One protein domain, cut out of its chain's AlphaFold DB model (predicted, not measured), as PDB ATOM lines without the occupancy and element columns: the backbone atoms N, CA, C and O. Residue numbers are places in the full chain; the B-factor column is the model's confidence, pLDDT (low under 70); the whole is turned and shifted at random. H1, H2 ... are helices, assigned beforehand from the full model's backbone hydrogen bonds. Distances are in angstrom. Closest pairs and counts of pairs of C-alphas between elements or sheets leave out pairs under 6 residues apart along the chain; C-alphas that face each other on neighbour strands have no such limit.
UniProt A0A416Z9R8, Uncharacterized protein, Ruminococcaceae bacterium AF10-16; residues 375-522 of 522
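AT A GLANCE: This is residues 375 to 522 of the 522 residues of an uncharacterized protein of Ruminococcaceae bacterium AF10-16 (UniProt A0A416Z9R8). What is the main picture? Helices H2, H3, H7 and H8 form a row of crossed helices, with H3 nearest the middle, H1 and H4 packed on H2, H9 crossing H7, and H6 off to one side. What is it made of? The 148 printed residues hold nine named helices, H1 to H9 in order, and no named strand: all helix. How large is it? It is compact, with a radius of gyration of the C-alphas of 16.2 A and spans of 49 by 37 by 29 A.

HOW THE PARTS SIT: What touches H2, residues 399 to 414? H1, residues 383 to 389, touches it, closest C-alphas Leu 388 and Val 408, 5.7 A. H3, residues 422 to 431, touches its residues 407 to 414 alone, closest C-alphas Leu 407 and Ala 428, 5.6 A, at a steep tilt of 51 degrees, opposite ways. H4, residues 433 to 439, touches its residues 399 to 403 alone, closest C-alphas Pro 399 and Ala 439, 5.4 A. What surrounds the hub? H7, residues 473 to 487, touches H3, closest C-alphas Gly 430 and Gln 475, 4.3 A; H8, residues 489 to 498, Val 484 and Val 492, 6.1 A; H9, residues 510 to 521, Val 479 and Leu 514, 5.2 A; and, only just, with 3 pairs of C-alphas within 8 A, H5, residues 445 to 448, Ile 447 and Tyr 474, 7.0 A. H6, residues 451 to 459, is close but not clearly touching H7. Which O i to N i+4 pairs are within hydrogen-bond range? Every one in H2, H3, H4, H6, H7, H8 and H9; H1 has 1 of 3, with 4 of 4 O i to N i+3 pairs, and H5 is too short.

IN THESE COORDINATES: Where does H1 begin? C-alpha 383 is at (-47.830, -23.557, -47.835). Which helices are longer? H2 measures 22.9 A from first to last C-alpha, H7 21.0 A and H9 16.1 A, ending at C-alpha 521 (-25.020, -26.414, -47.538).

THE WHOLE: Is it unbroken? The printed part has no cut; the links H6 to H7 and H8 to H9 are long. Where is confidence low? Residues 378, 381, 418, 446, 461 and 500 are under 70.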
ATOM      1  N   THR A 375     -39.336 -30.353 -60.386       88.69
ATOM      2  CA  THR A 375     -40.556 -30.168 -61.189       88.69
ATOM      3  C   THR A 375     -40.876 -28.695 -61.488       88.69
ATOM      4  O   THR A 375     -41.806 -28.398 -62.225       88.69
ATOM      5  N   GLY A 376     -40.091 -27.742 -60.979       79.19
ATOM      6  CA  GLY A 376     -40.248 -26.323 -61.298       79.19
ATOM      7  C   GLY A 376     -41.181 -25.583 -60.339       79.19
ATOM      8  O   GLY A 376     -40.944 -25.570 -59.130       79.19
ATOM      9  N   GLN A 377     -42.175 -24.864 -60.875       70.50
ATOM     10  CA  GLN A 377     -43.066 -24.033 -60.056       70.50
ATOM     11  C   GLN A 377     -44.035 -24.889 -59.238       70.50
ATOM     12  O   GLN A 377     -44.562 -25.894 -59.705       70.50
ATOM     13  N   THR A 378     -44.297 -24.457 -58.010       69.56
ATOM     14  CA  THR A 378     -45.240 -25.128 -57.121       69.56
ATOM     15  C   THR A 378     -46.677 -24.874 -57.537       69.56
ATOM     16  O   THR A 378     -46.994 -23.836 -58.123       69.56
ATOM     17  N   PHE A 379     -47.568 -25.774 -57.125       78.88
ATOM     18  CA  PHE A 379     -49.000 -25.512 -57.173       78.88
ATOM     19  C   PHE A 379     -49.347 -24.224 -56.419       78.88
ATOM     20  O   PHE A 379     -48.732 -23.878 -55.404       78.88
ATOM     21  N   ASP A 380     -50.361 -23.515 -56.906       70.69
ATOM     22  CA  ASP A 380     -50.874 -22.343 -56.205       70.69
ATOM     23  C   ASP A 380     -51.347 -22.718 -54.797       70.69
ATOM     24  O   ASP A 380     -52.028 -23.723 -54.587       70.69
ATOM     25  N   GLY A 381     -50.999 -21.882 -53.818       67.38
ATOM     26  CA  GLY A 381     -51.313 -22.162 -52.420       67.38
ATOM     27  C   GLY A 381     -50.368 -23.166 -51.757       67.38
ATOM     28  O   GLY A 381     -50.724 -23.711 -50.712       67.38
ATOM     29  N   ASP A 382     -49.172 -23.392 -52.315       75.44
ATOM     30  CA  ASP A 382     -48.103 -24.091 -51.609       75.44
ATOM     31  C   ASP A 382     -47.775 -23.374 -50.287       75.44
ATOM     32  O   ASP A 382     -47.302 -22.231 -50.246       75.44
ATOM     33  N   ASN A 383     -48.041 -24.071 -49.182       74.25
ATOM     34  CA  ASN A 383     -47.830 -23.557 -47.835       74.25
ATOM     35  C   ASN A 383     -46.350 -23.257 -47.552       74.25
ATOM     36  O   ASN A 383     -46.053 -22.350 -46.777       74.25
ATOM     37  N   TYR A 384     -45.425 -23.989 -48.171       75.75
ATOM     38  CA  TYR A 384     -43.987 -23.805 -48.016       75.75
ATOM     39  C   TYR A 384     -43.519 -22.508 -48.666       75.75
ATOM     40  O   TYR A 384     -42.828 -21.718 -48.026       75.75
ATOM     41  N   TYR A 385     -43.986 -22.224 -49.883       77.06
ATOM     42  CA  TYR A 385     -43.737 -20.929 -50.509       77.06
ATOM     43  C   TYR A 385     -44.415 -19.785 -49.741       77.06
ATOM     44  O   TYR A 385     -43.828 -18.717 -49.554       77.06
ATOM     45  N   ALA A 386     -45.628 -20.009 -49.224       79.25
ATOM     46  CA  ALA A 386     -46.324 -19.008 -48.423       79.25
ATOM     47  C   ALA A 386     -45.498 -18.576 -47.198       79.25
ATOM     48  O   ALA A 386     -45.423 -17.381 -46.920       79.25
ATOM     49  N   LEU A 387     -44.807 -19.502 -46.517       81.56
ATOM     50  CA  LEU A 387     -43.930 -19.189 -45.378       81.56
ATOM     51  C   LEU A 387     -42.807 -18.204 -45.731       81.56
ATOM     52  O   LEU A 387     -42.435 -17.391 -44.884       81.56
ATOM     53  N   LEU A 388     -42.309 -18.213 -46.969       83.62
ATOM     54  CA  LEU A 388     -41.287 -17.265 -47.422       83.62
ATOM     55  C   LEU A 388     -41.816 -15.837 -47.608       83.62
ATOM     56  O   LEU A 388     -41.037 -14.887 -47.621       83.62
ATOM     57  N   THR A 389     -43.132 -15.668 -47.742       82.69
ATOM     58  CA  THR A 389     -43.761 -14.385 -48.099       82.69
ATOM     59  C   THR A 389     -44.606 -13.779 -46.974       82.69
ATOM     60  O   THR A 389     -45.151 -12.682 -47.127       82.69
ATOM     61  N   LEU A 390     -44.708 -14.452 -45.821       87.44
ATOM     62  CA  LEU A 390     -45.473 -13.966 -44.672       87.44
ATOM     63  C   LEU A 390     -44.905 -12.664 -44.087       87.44
ATOM     64  O   LEU A 390     -43.703 -12.488 -43.897       87.44
ATOM     65  N   ASP A 391     -45.808 -11.773 -43.671       89.94
ATOM     66  CA  ASP A 391     -45.459 -10.603 -42.864       89.94
ATOM     67  C   ASP A 391     -45.283 -11.006 -41.390       89.94
ATOM     68  O   ASP A 391     -46.194 -10.883 -40.563       89.94
ATOM     69  N   TYR A 392     -44.081 -11.479 -41.055       90.69
ATOM     70  CA  TYR A 392     -43.724 -11.921 -39.704       90.69
ATOM     71  C   TYR A 392     -43.831 -10.828 -38.629       90.69
ATOM     72  O   TYR A 392     -43.864 -11.152 -37.439       90.69
ATOM     73  N   SER A 393     -43.949  -9.545 -38.999       91.44
ATOM     74  CA  SER A 393     -44.199  -8.468 -38.027       91.44
ATOM     75  C   SER A 393     -45.597  -8.548 -37.399       91.44
ATOM     76  O   SER A 393     -45.814  -8.044 -36.297       91.44
ATOM     77  N   LYS A 394     -46.538  -9.217 -38.079       93.06
ATOM     78  CA  LYS A 394     -47.920  -9.431 -37.625       93.06
ATOM     79  C   LYS A 394     -48.120 -10.758 -36.891       93.06
ATOM     80  O   LYS A 394     -49.215 -11.010 -36.391       93.06
ATOM     81  N   ILE A 395     -47.091 -11.599 -36.829       90.31
ATOM     82  CA  ILE A 395     -47.141 -12.925 -36.210       90.31
ATOM     83  C   ILE A 395     -46.557 -12.827 -34.798       90.31
ATOM     84  O   ILE A 395     -45.498 -12.228 -34.596       90.31
ATOM     85  N   ALA A 396     -47.257 -13.393 -33.812       92.38
ATOM     86  CA  ALA A 396     -46.792 -13.432 -32.428       92.38
ATOM     87  C   ALA A 396     -45.483 -14.227 -32.301       92.38
ATOM     88  O   ALA A 396     -45.229 -15.146 -33.076       92.38
ATOM     89  N   ASP A 397     -44.654 -13.874 -31.320       92.94
ATOM     90  CA  ASP A 397     -43.396 -14.579 -31.087       92.94
ATOM     91  C   ASP A 397     -43.644 -16.016 -30.613       92.94
ATOM     92  O   ASP A 397     -44.408 -16.257 -29.677       92.94
ATOM     93  N   SER A 398     -42.991 -16.964 -31.282       92.06
ATOM     94  CA  SER A 398     -43.035 -18.394 -30.988       92.06
ATOM     95  C   SER A 398     -41.731 -19.071 -31.437       92.06
ATOM     96  O   SER A 398     -41.001 -18.505 -32.264       92.06
ATOM     97  N   PRO A 399     -41.430 -20.283 -30.934       91.12
ATOM     98  CA  PRO A 399     -40.359 -21.116 -31.479       91.12
ATOM     99  C   PRO A 399     -40.448 -21.270 -33.001       91.12
ATOM    100  O   PRO A 399     -39.493 -20.960 -33.706       91.12
ATOM    101  N   SER A 400     -41.631 -21.597 -33.521       89.62
ATOM    102  CA  SER A 400     -41.860 -21.780 -34.959       89.62
ATOM    103  C   SER A 400     -41.642 -20.513 -35.778       89.62
ATOM    104  O   SER A 400     -41.055 -20.583 -36.852       89.62
ATOM    105  N   LYS A 401     -42.001 -19.330 -35.257       91.00
ATOM    106  CA  LYS A 401     -41.643 -18.055 -35.901       91.00
ATOM    107  C   LYS A 401     -40.127 -17.860 -35.966       91.00
ATOM    108  O   LYS A 401     -39.630 -17.332 -36.956       91.00
ATOM    109  N   THR A 402     -39.399 -18.258 -34.924       91.88
ATOM    110  CA  THR A 402     -37.934 -18.126 -34.878       91.88
ATOM    111  C   THR A 402     -37.280 -18.983 -35.958       91.88
ATOM    112  O   THR A 402     -36.466 -18.471 -36.720       91.88
ATOM    113  N   ILE A 403     -37.700 -20.244 -36.082       92.19
ATOM    114  CA  ILE A 403     -37.230 -21.151 -37.138       92.19
ATOM    115  C   ILE A 403     -37.630 -20.641 -38.522       92.19
ATOM    116  O   ILE A 403     -36.804 -20.585 -39.425       92.19
ATOM    117  N   ALA A 404     -38.870 -20.180 -38.687       90.31
ATOM    118  CA  ALA A 404     -39.338 -19.654 -39.961       90.31
ATOM    119  C   ALA A 404     -38.536 -18.428 -40.436       90.31
ATOM    120  O   ALA A 404     -38.220 -18.318 -41.618       90.31
ATOM    121  N   LEU A 405     -38.129 -17.539 -39.524       92.19
ATOM    122  CA  LEU A 405     -37.244 -16.419 -39.855       92.19
ATOM    123  C   LEU A 405     -35.837 -16.879 -40.271       92.19
ATOM    124  O   LEU A 405     -35.272 -16.284 -41.184       92.19
ATOM    125  N   GLN A 406     -35.294 -17.934 -39.655       92.69
ATOM    126  CA  GLN A 406     -34.009 -18.521 -40.063       92.69
ATOM    127  C   GLN A 406     -34.092 -19.149 -41.460       92.69
ATOM    128  O   GLN A 406     -33.199 -18.937 -42.277       92.69
ATOM    129  N   LEU A 407     -35.193 -19.843 -41.772       91.00
ATOM    130  CA  LEU A 407     -35.455 -20.379 -43.113       91.00
ATOM    131  C   LEU A 407     -35.494 -19.269 -44.166       91.00
ATOM    132  O   LEU A 407     -34.871 -19.391 -45.218       91.00
ATOM    133  N   VAL A 408     -36.205 -18.178 -43.874       90.75
ATOM    134  CA  VAL A 408     -36.302 -17.006 -44.756       90.75
ATOM    135  C   VAL A 408     -34.932 -16.355 -44.958       90.75
ATOM    136  O   VAL A 408     -34.568 -16.026 -46.087       90.75
ATOM    137  N   GLU A 409     -34.153 -16.187 -43.888       92.88
ATOM    138  CA  GLU A 409     -32.802 -15.623 -43.958       92.88
ATOM    139  C   GLU A 409     -31.861 -16.495 -44.798       92.88
ATOM    140  O   GLU A 409     -31.176 -15.975 -45.685       92.88
ATOM    141  N   TYR A 410     -31.870 -17.811 -44.576       93.81
ATOM    142  CA  TYR A 410     -31.112 -18.762 -45.382       93.81
ATOM    143  C   TYR A 410     -31.526 -18.675 -46.851       93.81
ATOM    144  O   TYR A 410     -30.692 -18.450 -47.727       93.81
ATOM    145  N   TYR A 411     -32.827 -18.757 -47.130       91.62
ATOM    146  CA  TYR A 411     -33.340 -18.709 -48.491       91.62
ATOM    147  C   TYR A 411     -32.885 -17.451 -49.230       91.62
ATOM    148  O   TYR A 411     -32.329 -17.544 -50.319       91.62
ATOM    149  N   HIS A 412     -33.032 -16.274 -48.618       90.00
ATOM    150  CA  HIS A 412     -32.592 -15.019 -49.225       90.00
ATOM    151  C   HIS A 412     -31.074 -14.899 -49.358       90.00
ATOM    152  O   HIS A 412     -30.599 -14.199 -50.248       90.00
ATOM    153  N   THR A 413     -30.302 -15.559 -48.498       92.38
ATOM    154  CA  THR A 413     -28.836 -15.552 -48.588       92.38
ATOM    155  C   THR A 413     -28.346 -16.407 -49.755       92.38
ATOM    156  O   THR A 413     -27.427 -16.003 -50.469       92.38
ATOM    157  N   HIS A 414     -28.979 -17.560 -49.982       90.75
ATOM    158  CA  HIS A 414     -28.548 -18.546 -50.977       90.75
ATOM    159  C   HIS A 414     -29.305 -18.443 -52.313       90.75
ATOM    160  O   HIS A 414     -28.815 -18.922 -53.336       90.75
ATOM    161  N   TRP A 415     -30.456 -17.766 -52.341       88.69
ATOM    162  CA  TRP A 415     -31.276 -17.565 -53.531       88.69
ATOM    163  C   TRP A 415     -31.910 -16.163 -53.572       88.69
ATOM    164  O   TRP A 415     -32.910 -15.864 -52.924       88.69
ATOM    165  N   LEU A 416     -31.313 -15.283 -54.381       71.69
ATOM    166  CA  LEU A 416     -31.698 -13.868 -54.519       71.69
ATOM    167  C   LEU A 416     -32.559 -13.571 -55.763       71.69
ATOM    168  O   LEU A 416     -32.692 -12.408 -56.145       71.69
ATOM    169  N   GLN A 417     -33.087 -14.592 -56.444       74.00
ATOM    170  CA  GLN A 417     -33.867 -14.397 -57.672       74.00
ATOM    171  C   GLN A 417     -35.366 -14.235 -57.391       74.00
ATOM    172  O   GLN A 417     -35.859 -14.612 -56.333       74.00
ATOM    173  N   GLU A 418     -36.090 -13.668 -58.360       68.25
ATOM    174  CA  GLU A 418     -37.545 -13.469 -58.270       68.25
ATOM    175  C   GLU A 418     -38.336 -14.783 -58.377       68.25
ATOM    176  O   GLU A 418     -39.466 -14.856 -57.898       68.25
ATOM    177  N   SER A 419     -37.762 -15.826 -58.986       77.38
ATOM    178  CA  SER A 419     -38.408 -17.133 -59.112       77.38
ATOM    179  C   SER A 419     -38.219 -17.977 -57.855       77.38
ATOM    180  O   SER A 419     -37.147 -17.992 -57.257       77.38
ATOM    181  N   TYR A 420     -39.251 -18.723 -57.465       82.06
ATOM    182  CA  TYR A 420     -39.137 -19.700 -56.389       82.06
ATOM    183  C   TYR A 420     -38.231 -20.871 -56.799       82.06
ATOM    184  O   TYR A 420     -38.440 -21.493 -57.838       82.06
ATOM    185  N   ASN A 421     -37.233 -21.169 -55.971       87.69
ATOM    186  CA  ASN A 421     -36.396 -22.367 -56.020       87.69
ATOM    187  C   ASN A 421     -36.741 -23.322 -54.853       87.69
ATOM    188  O   ASN A 421     -36.303 -23.065 -53.727       87.69
ATOM    189  N   PRO A 422     -37.496 -24.411 -55.097       88.44
ATOM    190  CA  PRO A 422     -37.879 -25.362 -54.054       88.44
ATOM    191  C   PRO A 422     -36.680 -26.029 -53.375       88.44
ATOM    192  O   PRO A 422     -36.667 -26.158 -52.154       88.44
ATOM    193  N   LEU A 423     -35.643 -26.385 -54.143       91.56
ATOM    194  CA  LEU A 423     -34.466 -27.090 -53.629       91.56
ATOM    195  C   LEU A 423     -33.753 -26.279 -52.541       91.56
ATOM    196  O   LEU A 423     -33.451 -26.802 -51.473       91.56
ATOM    197  N   THR A 424     -33.551 -24.977 -52.760       92.00
ATOM    198  CA  THR A 424     -32.906 -24.109 -51.754       92.00
ATOM    199  C   THR A 424     -33.743 -23.995 -50.484       92.00
ATOM    200  O   THR A 424     -33.205 -23.993 -49.378       92.00
ATOM    201  N   TYR A 425     -35.067 -23.916 -50.623       89.44
ATOM    202  CA  TYR A 425     -35.951 -23.860 -49.464       89.44
ATOM    203  C   TYR A 425     -35.946 -25.181 -48.686       89.44
ATOM    204  O   TYR A 425     -35.843 -25.184 -47.461       89.44
ATOM    205  N   TYR A 426     -35.994 -26.312 -49.388       91.31
ATOM    206  CA  TYR A 426     -36.009 -27.630 -48.762       91.31
ATOM    207  C   TYR A 426     -34.655 -27.987 -48.137       91.31
ATOM    208  O   TYR A 426     -34.640 -28.634 -47.090       91.31
ATOM    209  N   ARG A 427     -33.534 -27.494 -48.693       94.00
ATOM    210  CA  ARG A 427     -32.219 -27.542 -48.030       94.00
ATOM    211  C   ARG A 427     -32.301 -26.913 -46.641       94.00
ATOM    212  O   ARG A 427     -31.935 -27.543 -45.654       94.00
ATOM    213  N   ALA A 428     -32.867 -25.708 -46.556       92.56
ATOM    214  CA  ALA A 428     -33.045 -24.997 -45.295       92.56
ATOM    215  C   ALA A 428     -33.877 -25.817 -44.289       92.56
ATOM    216  O   ALA A 428     -33.484 -25.961 -43.133       92.56
ATOM    217  N   LEU A 429     -34.993 -26.409 -44.729       91.25
ATOM    218  CA  LEU A 429     -35.839 -27.249 -43.869       91.25
ATOM    219  C   LEU A 429     -35.079 -28.447 -43.282       91.25
ATOM    220  O   LEU A 429     -35.307 -28.796 -42.127       91.25
ATOM    221  N   GLY A 430     -34.170 -29.055 -44.050       93.31
ATOM    222  CA  GLY A 430     -33.329 -30.144 -43.559       93.31
ATOM    223  C   GLY A 430     -32.260 -29.669 -42.567       93.31
ATOM    224  O   GLY A 430     -32.063 -30.314 -41.541       93.31
ATOM    225  N   LEU A 431     -31.624 -28.521 -42.834       94.94
ATOM    226  CA  LEU A 431     -30.553 -27.954 -41.999       94.94
ATOM    227  C   LEU A 431     -31.049 -27.508 -40.619       94.94
ATOM    228  O   LEU A 431     -30.341 -27.635 -39.625       94.94
ATOM    229  N   PHE A 432     -32.269 -26.971 -40.541       92.94
ATOM    230  CA  PHE A 432     -32.800 -26.396 -39.302       92.94
ATOM    231  C   PHE A 432     -33.616 -27.372 -38.452       92.94
ATOM    232  O   PHE A 432     -34.286 -26.934 -37.514       92.94
ATOM    233  N   ARG A 433     -33.557 -28.683 -38.724       91.44
ATOM    234  CA  ARG A 433     -34.278 -29.666 -37.907       91.44
ATOM    235  C   ARG A 433     -33.853 -29.638 -36.444       91.44
ATOM    236  O   ARG A 433     -34.707 -29.453 -35.582       91.44
ATOM    237  N   GLU A 434     -32.560 -29.790 -36.164       90.12
ATOM    238  CA  GLU A 434     -32.064 -29.816 -34.780       90.12
ATOM    239  C   GLU A 434     -32.416 -28.514 -34.050       90.12
ATOM    240  O   GLU A 434     -32.932 -28.534 -32.935       90.12
ATOM    241  N   ALA A 435     -32.247 -27.370 -34.723       91.50
ATOM    242  CA  ALA A 435     -32.626 -26.068 -34.181       91.50
ATOM    243  C   ALA A 435     -34.129 -25.985 -33.851       91.50
ATOM    244  O   ALA A 435     -34.508 -25.396 -32.835       91.50
ATOM    245  N   ALA A 436     -34.994 -26.571 -34.687       91.19
ATOM    246  CA  ALA A 436     -36.434 -26.611 -34.456       91.19
ATOM    247  C   ALA A 436     -36.808 -27.477 -33.247       91.19
ATOM    248  O   ALA A 436     -37.633 -27.059 -32.429       91.19
ATOM    249  N   GLU A 437     -36.172 -28.639 -33.098       90.00
ATOM    250  CA  GLU A 437     -36.352 -29.520 -31.941       90.00
ATOM    251  C   GLU A 437     -35.873 -28.842 -30.647       90.00
ATOM    252  O   GLU A 437     -36.612 -28.792 -29.662       90.00
ATOM    253  N   GLU A 438     -34.687 -28.222 -30.658       91.31
ATOM    254  CA  GLU A 438     -34.137 -27.493 -29.507       91.31
ATOM    255  C   GLU A 438     -34.996 -26.290 -29.094       91.31
ATOM    256  O   GLU A 438     -35.150 -25.998 -27.902       91.31
ATOM    257  N   ALA A 439     -35.571 -25.585 -30.071       89.38
ATOM    258  CA  ALA A 439     -36.461 -24.457 -29.822       89.38
ATOM    259  C   ALA A 439     -37.842 -24.891 -29.291       89.38
ATOM    260  O   ALA A 439     -38.567 -24.055 -28.744       89.38
ATOM    261  N   GLY A 440     -38.216 -26.167 -29.440       88.75
ATOM    262  CA  GLY A 440     -39.556 -26.668 -29.137       88.75
ATOM    263  C   GLY A 440     -40.601 -26.235 -30.169       88.75
ATOM    264  O   GLY A 440     -41.744 -25.948 -29.811       88.75
ATOM    265  N   ALA A 441     -40.215 -26.141 -31.444       86.69
ATOM    266  CA  ALA A 441     -41.094 -25.820 -32.572       86.69
ATOM    267  C   ALA A 441     -41.923 -27.044 -33.026       86.69
ATOM    268  O   ALA A 441     -42.000 -27.356 -34.212       86.69
ATOM    269  N   GLU A 442     -42.544 -27.751 -32.077       77.31
ATOM    270  CA  GLU A 442     -43.284 -29.005 -32.319       77.31
ATOM    271  C   GLU A 442     -44.501 -28.823 -33.249       77.31
ATOM    272  O   GLU A 442     -44.947 -29.767 -33.903       77.31
ATOM    273  N   ASP A 443     -45.043 -27.604 -33.346       73.81
ATOM    274  CA  ASP A 443     -46.115 -27.261 -34.285       73.81
ATOM    275  C   ASP A 443     -45.623 -27.139 -35.737       73.81
ATOM    276  O   ASP A 443     -46.435 -27.212 -36.663       73.81
ATOM    277  N   PHE A 444     -44.308 -27.058 -35.966       76.69
ATOM    278  CA  PHE A 444     -43.701 -27.080 -37.295       76.69
ATOM    279  C   PHE A 444     -43.425 -28.517 -37.773       76.69
ATOM    280  O   PHE A 444     -42.324 -28.868 -38.201       76.69
ATOM    281  N   ARG A 445     -44.469 -29.355 -37.719       73.56
ATOM    282  CA  ARG A 445     -44.405 -30.808 -37.962       73.56
ATOM    283  C   ARG A 445     -43.594 -31.244 -39.196       73.56
ATOM    284  O   ARG A 445     -42.840 -32.197 -39.044       73.56
ATOM    285  N   PRO A 446     -43.686 -30.597 -40.378       69.50
ATOM    286  CA  PRO A 446     -42.913 -31.013 -41.550       69.50
ATOM    287  C   PRO A 446     -41.398 -31.122 -41.327       69.50
ATOM    288  O   PRO A 446     -40.757 -31.953 -41.956       69.50
ATOM    289  N   ILE A 447     -40.825 -30.302 -40.441       80.00
ATOM    290  CA  ILE A 447     -39.379 -30.294 -40.180       80.00
ATOM    291  C   ILE A 447     -38.976 -31.401 -39.204       80.00
ATOM    292  O   ILE A 447     -37.934 -32.029 -39.382       80.00
ATOM    293  N   VAL A 448     -39.789 -31.609 -38.166       82.44
ATOM    294  CA  VAL A 448     -39.417 -32.393 -36.975       82.44
ATOM    295  C   VAL A 448     -39.898 -33.844 -37.013       82.44
ATOM    296  O   VAL A 448     -39.354 -34.678 -36.299       82.44
ATOM    297  N   VAL A 449     -40.901 -34.165 -37.837       87.25
ATOM    298  CA  VAL A 449     -41.405 -35.540 -37.973       87.25
ATOM    299  C   VAL A 449     -40.446 -36.361 -38.837       87.25
ATOM    300  O   VAL A 449     -40.062 -35.944 -39.933       87.25
ATOM    301  N   SER A 450     -40.077 -37.541 -38.348       90.19
ATOM    302  CA  SER A 450     -39.197 -38.467 -39.055       90.19
ATOM    303  C   SER A 450     -39.929 -39.307 -40.107       90.19
ATOM    304  O   SER A 450     -41.157 -39.451 -40.100       90.19
ATOM    305  N   CYS A 451     -39.160 -39.917 -41.010       88.94
ATOM    306  CA  CYS A 451     -39.659 -40.858 -42.006       88.94
ATOM    307  C   CYS A 451     -40.351 -42.068 -41.364       88.94
ATOM    308  O   CYS A 451     -41.429 -42.475 -41.806       88.94
ATOM    309  N   GLY A 452     -39.757 -42.626 -40.308       87.31
ATOM    310  CA  GLY A 452     -40.292 -43.770 -39.575       87.31
ATOM    311  C   GLY A 452     -41.616 -43.450 -38.887       87.31
ATOM    312  O   GLY A 452     -42.601 -44.169 -39.087       87.31
ATOM    313  N   GLU A 453     -41.682 -42.339 -38.148       88.00
ATOM    314  CA  GLU A 453     -42.900 -41.879 -37.482       88.00
ATOM    315  C   GLU A 453     -44.016 -41.654 -38.503       88.00
ATOM    316  O   GLU A 453     -45.115 -42.196 -38.352       88.00
ATOM    317  N   ARG A 454     -43.723 -40.943 -39.597       85.06
ATOM    318  CA  ARG A 454     -44.718 -40.652 -40.631       85.06
ATOM    319  C   ARG A 454     -45.248 -41.918 -41.306       85.06
ATOM    320  O   ARG A 454     -46.457 -42.049 -41.501       85.06
ATOM    321  N   ARG A 455     -44.386 -42.890 -41.617       80.81
ATOM    322  CA  ARG A 455     -44.822 -44.180 -42.182       80.81
ATOM    323  C   ARG A 455     -45.642 -45.002 -41.189       80.81
ATOM    324  O   ARG A 455     -46.607 -45.656 -41.595       80.81
ATOM    325  N   ASN A 456     -45.324 -44.942 -39.896       83.50
ATOM    326  CA  ASN A 456     -46.139 -45.567 -38.852       83.50
ATOM    327  C   ASN A 456     -47.540 -44.939 -38.772       83.50
ATOM    328  O   ASN A 456     -48.522 -45.680 -38.690       83.50
ATOM    329  N   GLU A 457     -47.652 -43.609 -38.863       82.00
ATOM    330  CA  GLU A 457     -48.943 -42.903 -38.898       82.00
ATOM    331  C   GLU A 457     -49.797 -43.304 -40.110       82.00
ATOM    332  O   GLU A 457     -50.996 -43.556 -39.968       82.00
ATOM    333  N   LEU A 458     -49.191 -43.372 -41.300       75.62
ATOM    334  CA  LEU A 458     -49.910 -43.597 -42.558       75.62
ATOM    335  C   LEU A 458     -50.283 -45.066 -42.788       75.62
ATOM    336  O   LEU A 458     -51.378 -45.364 -43.268       75.62
ATOM    337  N   SER A 459     -49.374 -45.992 -42.477       72.19
ATOM    338  CA  SER A 459     -49.501 -47.409 -42.850       72.19
ATOM    339  C   SER A 459     -49.674 -48.358 -41.660       72.19
ATOM    340  O   SER A 459     -49.854 -49.558 -41.867       72.19
ATOM    341  N   GLY A 460     -49.653 -47.860 -40.417       70.81
ATOM    342  CA  GLY A 460     -49.853 -48.679 -39.214       70.81
ATOM    343  C   GLY A 460     -48.723 -49.682 -38.943       70.81
ATOM    344  O   GLY A 460     -48.977 -50.761 -38.401       70.81
ATOM    345  N   GLY A 461     -47.500 -49.350 -39.370       67.62
ATOM    346  CA  GLY A 461     -46.293 -50.164 -39.201       67.62
ATOM    347  C   GLY A 461     -45.641 -50.063 -37.815       67.62
ATOM    348  O   GLY A 461     -46.156 -49.416 -36.908       67.62
ATOM    349  N   ASN A 462     -44.487 -50.726 -37.679       75.12
ATOM    350  CA  ASN A 462     -43.562 -50.597 -36.543       75.12
ATOM    351  C   ASN A 462     -42.153 -50.260 -37.062       75.12
ATOM    352  O   ASN A 462     -41.183 -50.946 -36.733       75.12
ATOM    353  N   PHE A 463     -42.052 -49.263 -37.940       77.88
ATOM    354  CA  PHE A 463     -40.765 -48.717 -38.352       77.88
ATOM    355  C   PHE A 463     -40.052 -48.188 -37.109       77.88
ATOM    356  O   PHE A 463     -40.611 -47.390 -36.355       77.88
ATOM    357  N   THR A 464     -38.852 -48.702 -36.858       80.19
ATOM    358  CA  THR A 464     -37.975 -48.214 -35.797       80.19
ATOM    359  C   THR A 464     -37.233 -46.982 -36.293       80.19
ATOM    360  O   THR A 464     -36.808 -46.951 -37.448       80.19
ATOM    361  N   GLU A 465     -37.050 -46.008 -35.406       82.00
ATOM    362  CA  GLU A 465     -36.259 -44.783 -35.606       82.00
ATOM    363  C   GLU A 465     -34.752 -45.096 -35.602       82.00
ATOM    364  O   GLU A 465     -33.999 -44.650 -34.740       82.00
ATOM    365  N   GLU A 466     -34.341 -45.979 -36.507       82.62
ATOM    366  CA  GLU A 466     -32.968 -46.436 -36.697       82.62
ATOM    367  C   GLU A 466     -32.703 -46.621 -38.200       82.62
ATOM    368  O   GLU A 466     -33.631 -46.820 -38.993       82.62
ATOM    369  N   ASN A 467     -31.421 -46.639 -38.579       84.62
ATOM    370  CA  ASN A 467     -30.949 -46.836 -39.957       84.62
ATOM    371  C   ASN A 467     -31.477 -45.778 -40.944       84.62
ATOM    372  O   ASN A 467     -31.833 -46.092 -42.080       84.62
ATOM    373  N   GLY A 468     -31.545 -44.526 -40.493       86.81
ATOM    374  CA  GLY A 468     -31.940 -43.367 -41.284       86.81
ATOM    375  C   GLY A 468     -33.444 -43.100 -41.280       86.81
ATOM    376  O   GLY A 468     -33.865 -42.021 -41.682       86.81
ATOM    377  N   ASN A 469     -34.280 -44.016 -40.778       88.31
ATOM    378  CA  ASN A 469     -35.714 -43.739 -40.632       88.31
ATOM    379  C   ASN A 469     -35.995 -42.624 -39.621       88.31
ATOM    380  O   ASN A 469     -37.057 -42.014 -39.684       88.31
ATOM    381  N   GLU A 470     -35.045 -42.332 -38.733       90.50
ATOM    382  CA  GLU A 470     -35.110 -41.192 -37.832       90.50
ATOM    383  C   GLU A 470     -34.958 -39.846 -38.535       90.50
ATOM    384  O   GLU A 470     -35.318 -38.837 -37.935       90.50
ATOM    385  N   LEU A 471     -34.460 -39.800 -39.777       92.62
ATOM    386  CA  LEU A 471     -34.338 -38.576 -40.573       92.62
ATOM    387  C   LEU A 471     -35.713 -38.013 -40.934       92.62
ATOM    388  O   LEU A 471     -36.636 -38.768 -41.233       92.62
ATOM    389  N   SER A 472     -35.844 -36.688 -40.974       92.44
ATOM    390  CA  SER A 472     -37.006 -36.045 -41.587       92.44
ATOM    391  C   SER A 472     -36.915 -36.156 -43.106       92.44
ATOM    392  O   SER A 472     -35.842 -36.411 -43.660       92.44
ATOM    393  N   TYR A 473     -38.026 -35.915 -43.800       90.62
ATOM    394  CA  TYR A 473     -38.075 -35.973 -45.267       90.62
ATOM    395  C   TYR A 473     -37.042 -35.022 -45.892       90.62
ATOM    396  O   TYR A 473     -36.395 -35.342 -46.887       90.62
ATOM    397  N   TYR A 474     -36.835 -33.863 -45.263       93.50
ATOM    398  CA  TYR A 474     -35.901 -32.848 -45.736       93.50
ATOM    399  C   TYR A 474     -34.441 -33.186 -45.435       93.50
ATOM    400  O   TYR A 474     -33.581 -32.894 -46.261       93.50
ATOM    401  N   GLN A 475     -34.140 -33.842 -44.310       94.75
ATOM    402  CA  GLN A 475     -32.792 -34.373 -44.070       94.75
ATOM    403  C   GLN A 475     -32.468 -35.548 -44.997       94.75
ATOM    404  O   GLN A 475     -31.365 -35.627 -45.528       94.75
ATOM    405  N   ALA A 476     -33.435 -36.433 -45.243       94.88
ATOM    406  CA  ALA A 476     -33.297 -37.498 -46.228       94.88
ATOM    407  C   ALA A 476     -33.025 -36.934 -47.634       94.88
ATOM    408  O   ALA A 476     -32.125 -37.396 -48.333       94.88
ATOM    409  N   MET A 477     -33.754 -35.884 -48.023       95.56
ATOM    410  CA  MET A 477     -33.520 -35.165 -49.275       95.56
ATOM    411  C   MET A 477     -32.141 -34.494 -49.312       95.56
ATOM    412  O   MET A 477     -31.460 -34.611 -50.323       95.56
ATOM    413  N   LEU A 478     -31.688 -33.863 -48.219       96.19
ATOM    414  CA  LEU A 478     -30.347 -33.266 -48.126       96.19
ATOM    415  C   LEU A 478     -29.230 -34.276 -48.405       96.19
ATOM    416  O   LEU A 478     -28.255 -33.942 -49.076       96.19
ATOM    417  N   VAL A 479     -29.373 -35.505 -47.901       96.31
ATOM    418  CA  VAL A 479     -28.434 -36.595 -48.193       96.31
ATOM    419  C   VAL A 479     -28.411 -36.890 -49.692       96.31
ATOM    420  O   VAL A 479     -27.334 -36.943 -50.280       96.31
ATOM    421  N   VAL A 480     -29.581 -37.044 -50.323       96.88
ATOM    422  CA  VAL A 480     -29.685 -37.304 -51.770       96.88
ATOM    423  C   VAL A 480     -29.073 -36.165 -52.580       96.88
ATOM    424  O   VAL A 480     -28.238 -36.410 -53.442       96.88
ATOM    425  N   ASP A 481     -29.439 -34.927 -52.274       97.81
ATOM    426  CA  ASP A 481     -28.950 -33.724 -52.941       97.81
ATOM    427  C   ASP A 481     -27.422 -33.593 -52.853       97.81
ATOM    428  O   ASP A 481     -26.751 -33.369 -53.860       97.81
ATOM    429  N   TYR A 482     -26.839 -33.847 -51.676       97.94
ATOM    430  CA  TYR A 482     -25.385 -33.896 -51.526       97.94
ATOM    431  C   TYR A 482     -24.748 -34.971 -52.415       97.94
ATOM    432  O   TYR A 482     -23.768 -34.692 -53.109       97.94
ATOM    433  N   LEU A 483     -25.302 -36.188 -52.433       97.31
ATOM    434  CA  LEU A 483     -24.795 -37.258 -53.293       97.31
ATOM    435  C   LEU A 483     -24.904 -36.880 -54.778       97.31
ATOM    436  O   LEU A 483     -23.969 -37.139 -55.536       97.31
ATOM    437  N   VAL A 484     -25.987 -36.216 -55.192       97.81
ATOM    438  CA  VAL A 484     -26.166 -35.740 -56.572       97.81
ATOM    439  C   VAL A 484     -25.141 -34.659 -56.928       97.81
ATOM    440  O   VAL A 484     -24.539 -34.740 -57.997       97.81
ATOM    441  N   GLU A 485     -24.862 -33.702 -56.041       97.31
ATOM    442  CA  GLU A 485     -23.820 -32.681 -56.254       97.31
ATOM    443  C   GLU A 485     -22.415 -33.301 -56.394       97.31
ATOM    444  O   GLU A 485     -21.588 -32.810 -57.166       97.31
ATOM    445  N   GLN A 486     -22.126 -34.396 -55.678       97.62
ATOM    446  CA  GLN A 486     -20.812 -35.054 -55.729       97.62
ATOM    447  C   GLN A 486     -20.653 -36.043 -56.890       97.62
ATOM    448  O   GLN A 486     -19.549 -36.194 -57.423       97.62
ATOM    449  N   HIS A 487     -21.725 -36.744 -57.264       97.06
ATOM    450  CA  HIS A 487     -21.655 -37.917 -58.143       97.06
ATOM    451  C   HIS A 487     -22.500 -37.799 -59.418       97.06
ATOM    452  O   HIS A 487     -22.290 -38.575 -60.352       97.06
ATOM    453  N   GLY A 488     -23.386 -36.805 -59.502       97.62
ATOM    454  CA  GLY A 488     -24.340 -36.626 -60.593       97.62
ATOM    455  C   GLY A 488     -25.624 -37.436 -60.400       97.62
ATOM    456  O   GLY A 488     -25.626 -38.494 -59.769       97.62
ATOM    457  N   LEU A 489     -26.726 -36.937 -60.970       97.56
ATOM    458  CA  LEU A 489     -28.057 -37.526 -60.795       97.56
ATOM    459  C   LEU A 489     -28.152 -38.949 -61.359       97.56
ATOM    460  O   LEU A 489     -28.745 -39.808 -60.717       97.56
ATOM    461  N   ASP A 490     -27.539 -39.206 -62.518       96.38
ATOM    462  CA  ASP A 490     -27.546 -40.524 -63.169       96.38
ATOM    463  C   ASP A 490     -27.000 -41.625 -62.247       96.38
ATOM    464  O   ASP A 490     -27.699 -42.589 -61.949       96.38
ATOM    465  N   ALA A 491     -25.791 -41.431 -61.709       95.62
ATOM    466  CA  ALA A 491     -25.140 -42.399 -60.824       95.62
ATOM    467  C   ALA A 491     -25.922 -42.606 -59.519       95.62
ATOM    468  O   ALA A 491     -25.981 -43.711 -58.980       95.62
ATOM    469  N   VAL A 492     -26.535 -41.535 -59.012       95.69
ATOM    470  CA  VAL A 492     -27.372 -41.577 -57.817       95.69
ATOM    471  C   VAL A 492     -28.661 -42.360 -58.066       95.69
ATOM    472  O   VAL A 492     -28.998 -43.230 -57.269       95.69
ATOM    473  N   LEU A 493     -29.358 -42.141 -59.180       94.12
ATOM    474  CA  LEU A 493     -30.548 -42.926 -59.511       94.12
ATOM    475  C   LEU A 493     -30.214 -44.391 -59.831       94.12
ATOM    476  O   LEU A 493     -30.986 -45.275 -59.458       94.12
ATOM    477  N   GLU A 494     -29.075 -44.675 -60.469       91.94
ATOM    478  CA  GLU A 494     -28.601 -46.054 -60.668       91.94
ATOM    479  C   GLU A 494     -28.436 -46.771 -59.325       91.94
ATOM    480  O   GLU A 494     -29.050 -47.816 -59.106       91.94
ATOM    481  N   ALA A 495     -27.685 -46.171 -58.396       91.00
ATOM    482  CA  ALA A 495     -27.483 -46.730 -57.062       91.00
ATOM    483  C   ALA A 495     -28.810 -46.900 -56.305       91.00
ATOM    484  O   ALA A 495     -29.048 -47.946 -55.703       91.00
ATOM    485  N   PHE A 496     -29.711 -45.914 -56.395       90.25
ATOM    486  CA  PHE A 496     -31.043 -45.981 -55.788       90.25
ATOM    487  C   PHE A 496     -31.828 -47.203 -56.269       90.25
ATOM    488  O   PHE A 496     -32.469 -47.892 -55.479       90.25
ATOM    489  N   PHE A 497     -31.768 -47.517 -57.561       88.38
ATOM    490  CA  PHE A 497     -32.496 -48.649 -58.114       88.38
ATOM    491  C   PHE A 497     -31.851 -50.015 -57.847       88.38
ATOM    492  O   PHE A 497     -32.562 -51.024 -57.925       88.38
ATOM    493  N   GLU A 498     -30.551 -50.068 -57.552       82.94
ATOM    494  CA  GLU A 498     -29.776 -51.309 -57.448       82.94
ATOM    495  C   GLU A 498     -29.448 -51.744 -56.007       82.94
ATOM    496  O   GLU A 498     -29.320 -52.951 -55.781       82.94
ATOM    497  N   ASP A 499     -29.352 -50.822 -55.038       70.69
ATOM    498  CA  ASP A 499     -28.758 -51.098 -53.714       70.69
ATOM    499  C   ASP A 499     -29.729 -50.941 -52.524       70.69
ATOM    500  O   ASP A 499     -30.512 -49.995 -52.447       70.69
ATOM    501  N   GLU A 500     -29.668 -51.871 -51.567       64.81
ATOM    502  CA  GLU A 500     -30.439 -51.821 -50.311       64.81
ATOM    503  C   GLU A 500     -29.814 -50.839 -49.299       64.81
ATOM    504  O   GLU A 500     -30.539 -50.288 -48.469       64.81
ATOM    505  N   ASP A 501     -28.503 -50.566 -49.400       74.56
ATOM    506  CA  ASP A 501     -27.781 -49.591 -48.568       74.56
ATOM    507  C   ASP A 501     -27.267 -48.412 -49.408       74.56
ATOM    508  O   ASP A 501     -26.092 -48.271 -49.746       74.56
ATOM    509  N   PHE A 502     -28.225 -47.581 -49.809       79.00
ATOM    510  CA  PHE A 502     -28.067 -46.561 -50.841       79.00
ATOM    511  C   PHE A 502     -26.861 -45.603 -50.654       79.00
ATOM    512  O   PHE A 502     -26.139 -45.375 -51.627       79.00
ATOM    513  N   PRO A 503     -26.568 -45.044 -49.459       81.44
ATOM    514  CA  PRO A 503     -25.356 -44.239 -49.268       81.44
ATOM    515  C   PRO A 503     -24.056 -45.045 -49.302       81.44
ATOM    516  O   PRO A 503     -23.029 -44.520 -49.744       81.44
ATOM    517  N   GLU A 504     -24.075 -46.310 -48.864       85.31
ATOM    518  CA  GLU A 504     -22.870 -47.145 -48.823       85.31
ATOM    519  C   GLU A 504     -22.329 -47.436 -50.228       85.31
ATOM    520  O   GLU A 504     -21.111 -47.584 -50.390       85.31
ATOM    521  N   SER A 505     -23.176 -47.387 -51.263       88.38
ATOM    522  CA  SER A 505     -22.753 -47.429 -52.671       88.38
ATOM    523  C   SER A 505     -21.741 -46.321 -53.022       88.38
ATOM    524  O   SER A 505     -20.933 -46.479 -53.940       88.38
ATOM    525  N   PHE A 506     -21.728 -45.223 -52.256       92.44
ATOM    526  CA  PHE A 506     -20.808 -44.088 -52.395       92.44
ATOM    527  C   PHE A 506     -19.693 -44.072 -51.334       92.44
ATOM    528  O   PHE A 506     -18.897 -43.134 -51.275       92.44
ATOM    529  N   GLY A 507     -19.587 -45.125 -50.516       91.62
ATOM    530  CA  GLY A 507     -18.565 -45.262 -49.478       91.62
ATOM    531  C   GLY A 507     -18.807 -44.393 -48.242       91.62
ATOM    532  O   GLY A 507     -17.844 -44.073 -47.543       91.62
ATOM    533  N   LEU A 508     -20.060 -44.006 -47.993       92.56
ATOM    534  CA  LEU A 508     -20.489 -43.227 -46.833       92.56
ATOM    535  C   LEU A 508     -21.625 -43.948 -46.114       92.56
ATOM    536  O   LEU A 508     -22.508 -44.514 -46.748       92.56
ATOM    537  N   THR A 509     -21.661 -43.860 -44.792       92.75
ATOM    538  CA  THR A 509     -22.902 -44.107 -44.044       92.75
ATOM    539  C   THR A 509     -23.887 -42.949 -44.252       92.75
ATOM    540  O   THR A 509     -23.477 -41.828 -44.569       92.75
ATOM    541  N   TYR A 510     -25.188 -43.161 -44.015       90.81
ATOM    542  CA  TYR A 510     -26.168 -42.063 -44.103       90.81
ATOM    543  C   TYR A 510     -25.859 -40.919 -43.118       90.81
ATOM    544  O   TYR A 510     -26.099 -39.761 -43.447       90.81
ATOM    545  N   GLN A 511     -25.276 -41.208 -41.944       93.94
ATOM    546  CA  GLN A 511     -24.865 -40.172 -40.987       93.94
ATOM    547  C   GLN A 511     -23.689 -39.341 -41.505       93.94
ATOM    548  O   GLN A 511     -23.678 -38.121 -41.352       93.94
ATOM    549  N   GLU A 512     -22.689 -39.987 -42.111       96.50
ATOM    550  CA  GLU A 512     -21.552 -39.285 -42.717       96.50
ATOM    551  C   GLU A 512     -22.004 -38.431 -43.902       96.50
ATOM    552  O   GLU A 512     -21.557 -37.292 -44.034       96.50
ATOM    553  N   ALA A 513     -22.917 -38.952 -44.727       95.44
ATOM    554  CA  ALA A 513     -23.499 -38.212 -45.838       95.44
ATOM    555  C   ALA A 513     -24.327 -37.012 -45.352       95.44
ATOM    556  O   ALA A 513     -24.159 -35.917 -45.883       95.44
ATOM    557  N   LEU A 514     -25.150 -37.176 -44.307       95.75
ATOM    558  CA  LEU A 514     -25.912 -36.073 -43.713       95.75
ATOM    559  C   LEU A 514     -24.984 -34.994 -43.151       95.75
ATOM    560  O   LEU A 514     -25.139 -33.824 -43.482       95.75
ATOM    561  N   HIS A 515     -23.971 -35.377 -42.373       96.75
ATOM    562  CA  HIS A 515     -23.023 -34.418 -41.810       96.75
ATOM    563  C   HIS A 515     -22.253 -33.650 -42.899       96.75
ATOM    564  O   HIS A 515     -21.994 -32.446 -42.779       96.75
ATOM    565  N   ALA A 516     -21.883 -34.337 -43.985       96.88
ATOM    566  CA  ALA A 516     -21.238 -33.717 -45.134       96.88
ATOM    567  C   ALA A 516     -22.186 -32.768 -45.886       96.88
ATOM    568  O   ALA A 516     -21.752 -31.681 -46.277       96.88
ATOM    569  N   ALA A 517     -23.464 -33.133 -46.027       97.00
ATOM    570  CA  ALA A 517     -24.506 -32.281 -46.594       97.00
ATOM    571  C   ALA A 517     -24.695 -31.012 -45.751       97.00
ATOM    572  O   ALA A 517     -24.592 -29.904 -46.273       97.00
ATOM    573  N   GLU A 518     -24.868 -31.159 -44.436       96.12
ATOM    574  CA  GLU A 518     -25.024 -30.043 -43.499       96.12
ATOM    575  C   GLU A 518     -23.841 -29.080 -43.565       96.12
ATOM    576  O   GLU A 518     -24.021 -27.868 -43.643       96.12
ATOM    577  N   THR A 519     -22.620 -29.615 -43.619       96.06
ATOM    578  CA  THR A 519     -21.402 -28.806 -43.737       96.06
ATOM    579  C   THR A 519     -21.296 -28.098 -45.090       96.06
ATOM    580  O   THR A 519     -20.782 -26.985 -45.157       96.06
ATOM    581  N   SER A 520     -21.736 -28.744 -46.171       95.25
ATOM    582  CA  SER A 520     -21.635 -28.204 -47.533       95.25
ATOM    583  C   SER A 520     -22.682 -27.135 -47.830       95.25
ATOM    584  O   SER A 520     -22.412 -26.227 -48.617       95.25
ATOM    585  N   PHE A 521     -23.870 -27.261 -47.234       95.12
ATOM    586  CA  PHE A 521     -25.020 -26.414 -47.538       95.12
ATOM    587  C   PHE A 521     -25.320 -25.346 -46.481       95.12
ATOM    588  O   PHE A 521     -26.112 -24.457 -46.786       95.12
ATOM    589  N   SER A 522     -24.715 -25.401 -45.289       88.31
ATOM    590  CA  SER A 522     -24.727 -24.288 -44.315       88.31
ATOM    591  C   SER A 522     -23.928 -23.089 -44.815       88.31
ATOM    592  O   SER A 522     -24.358 -21.950 -44.533       88.31
TER     593      SER A 522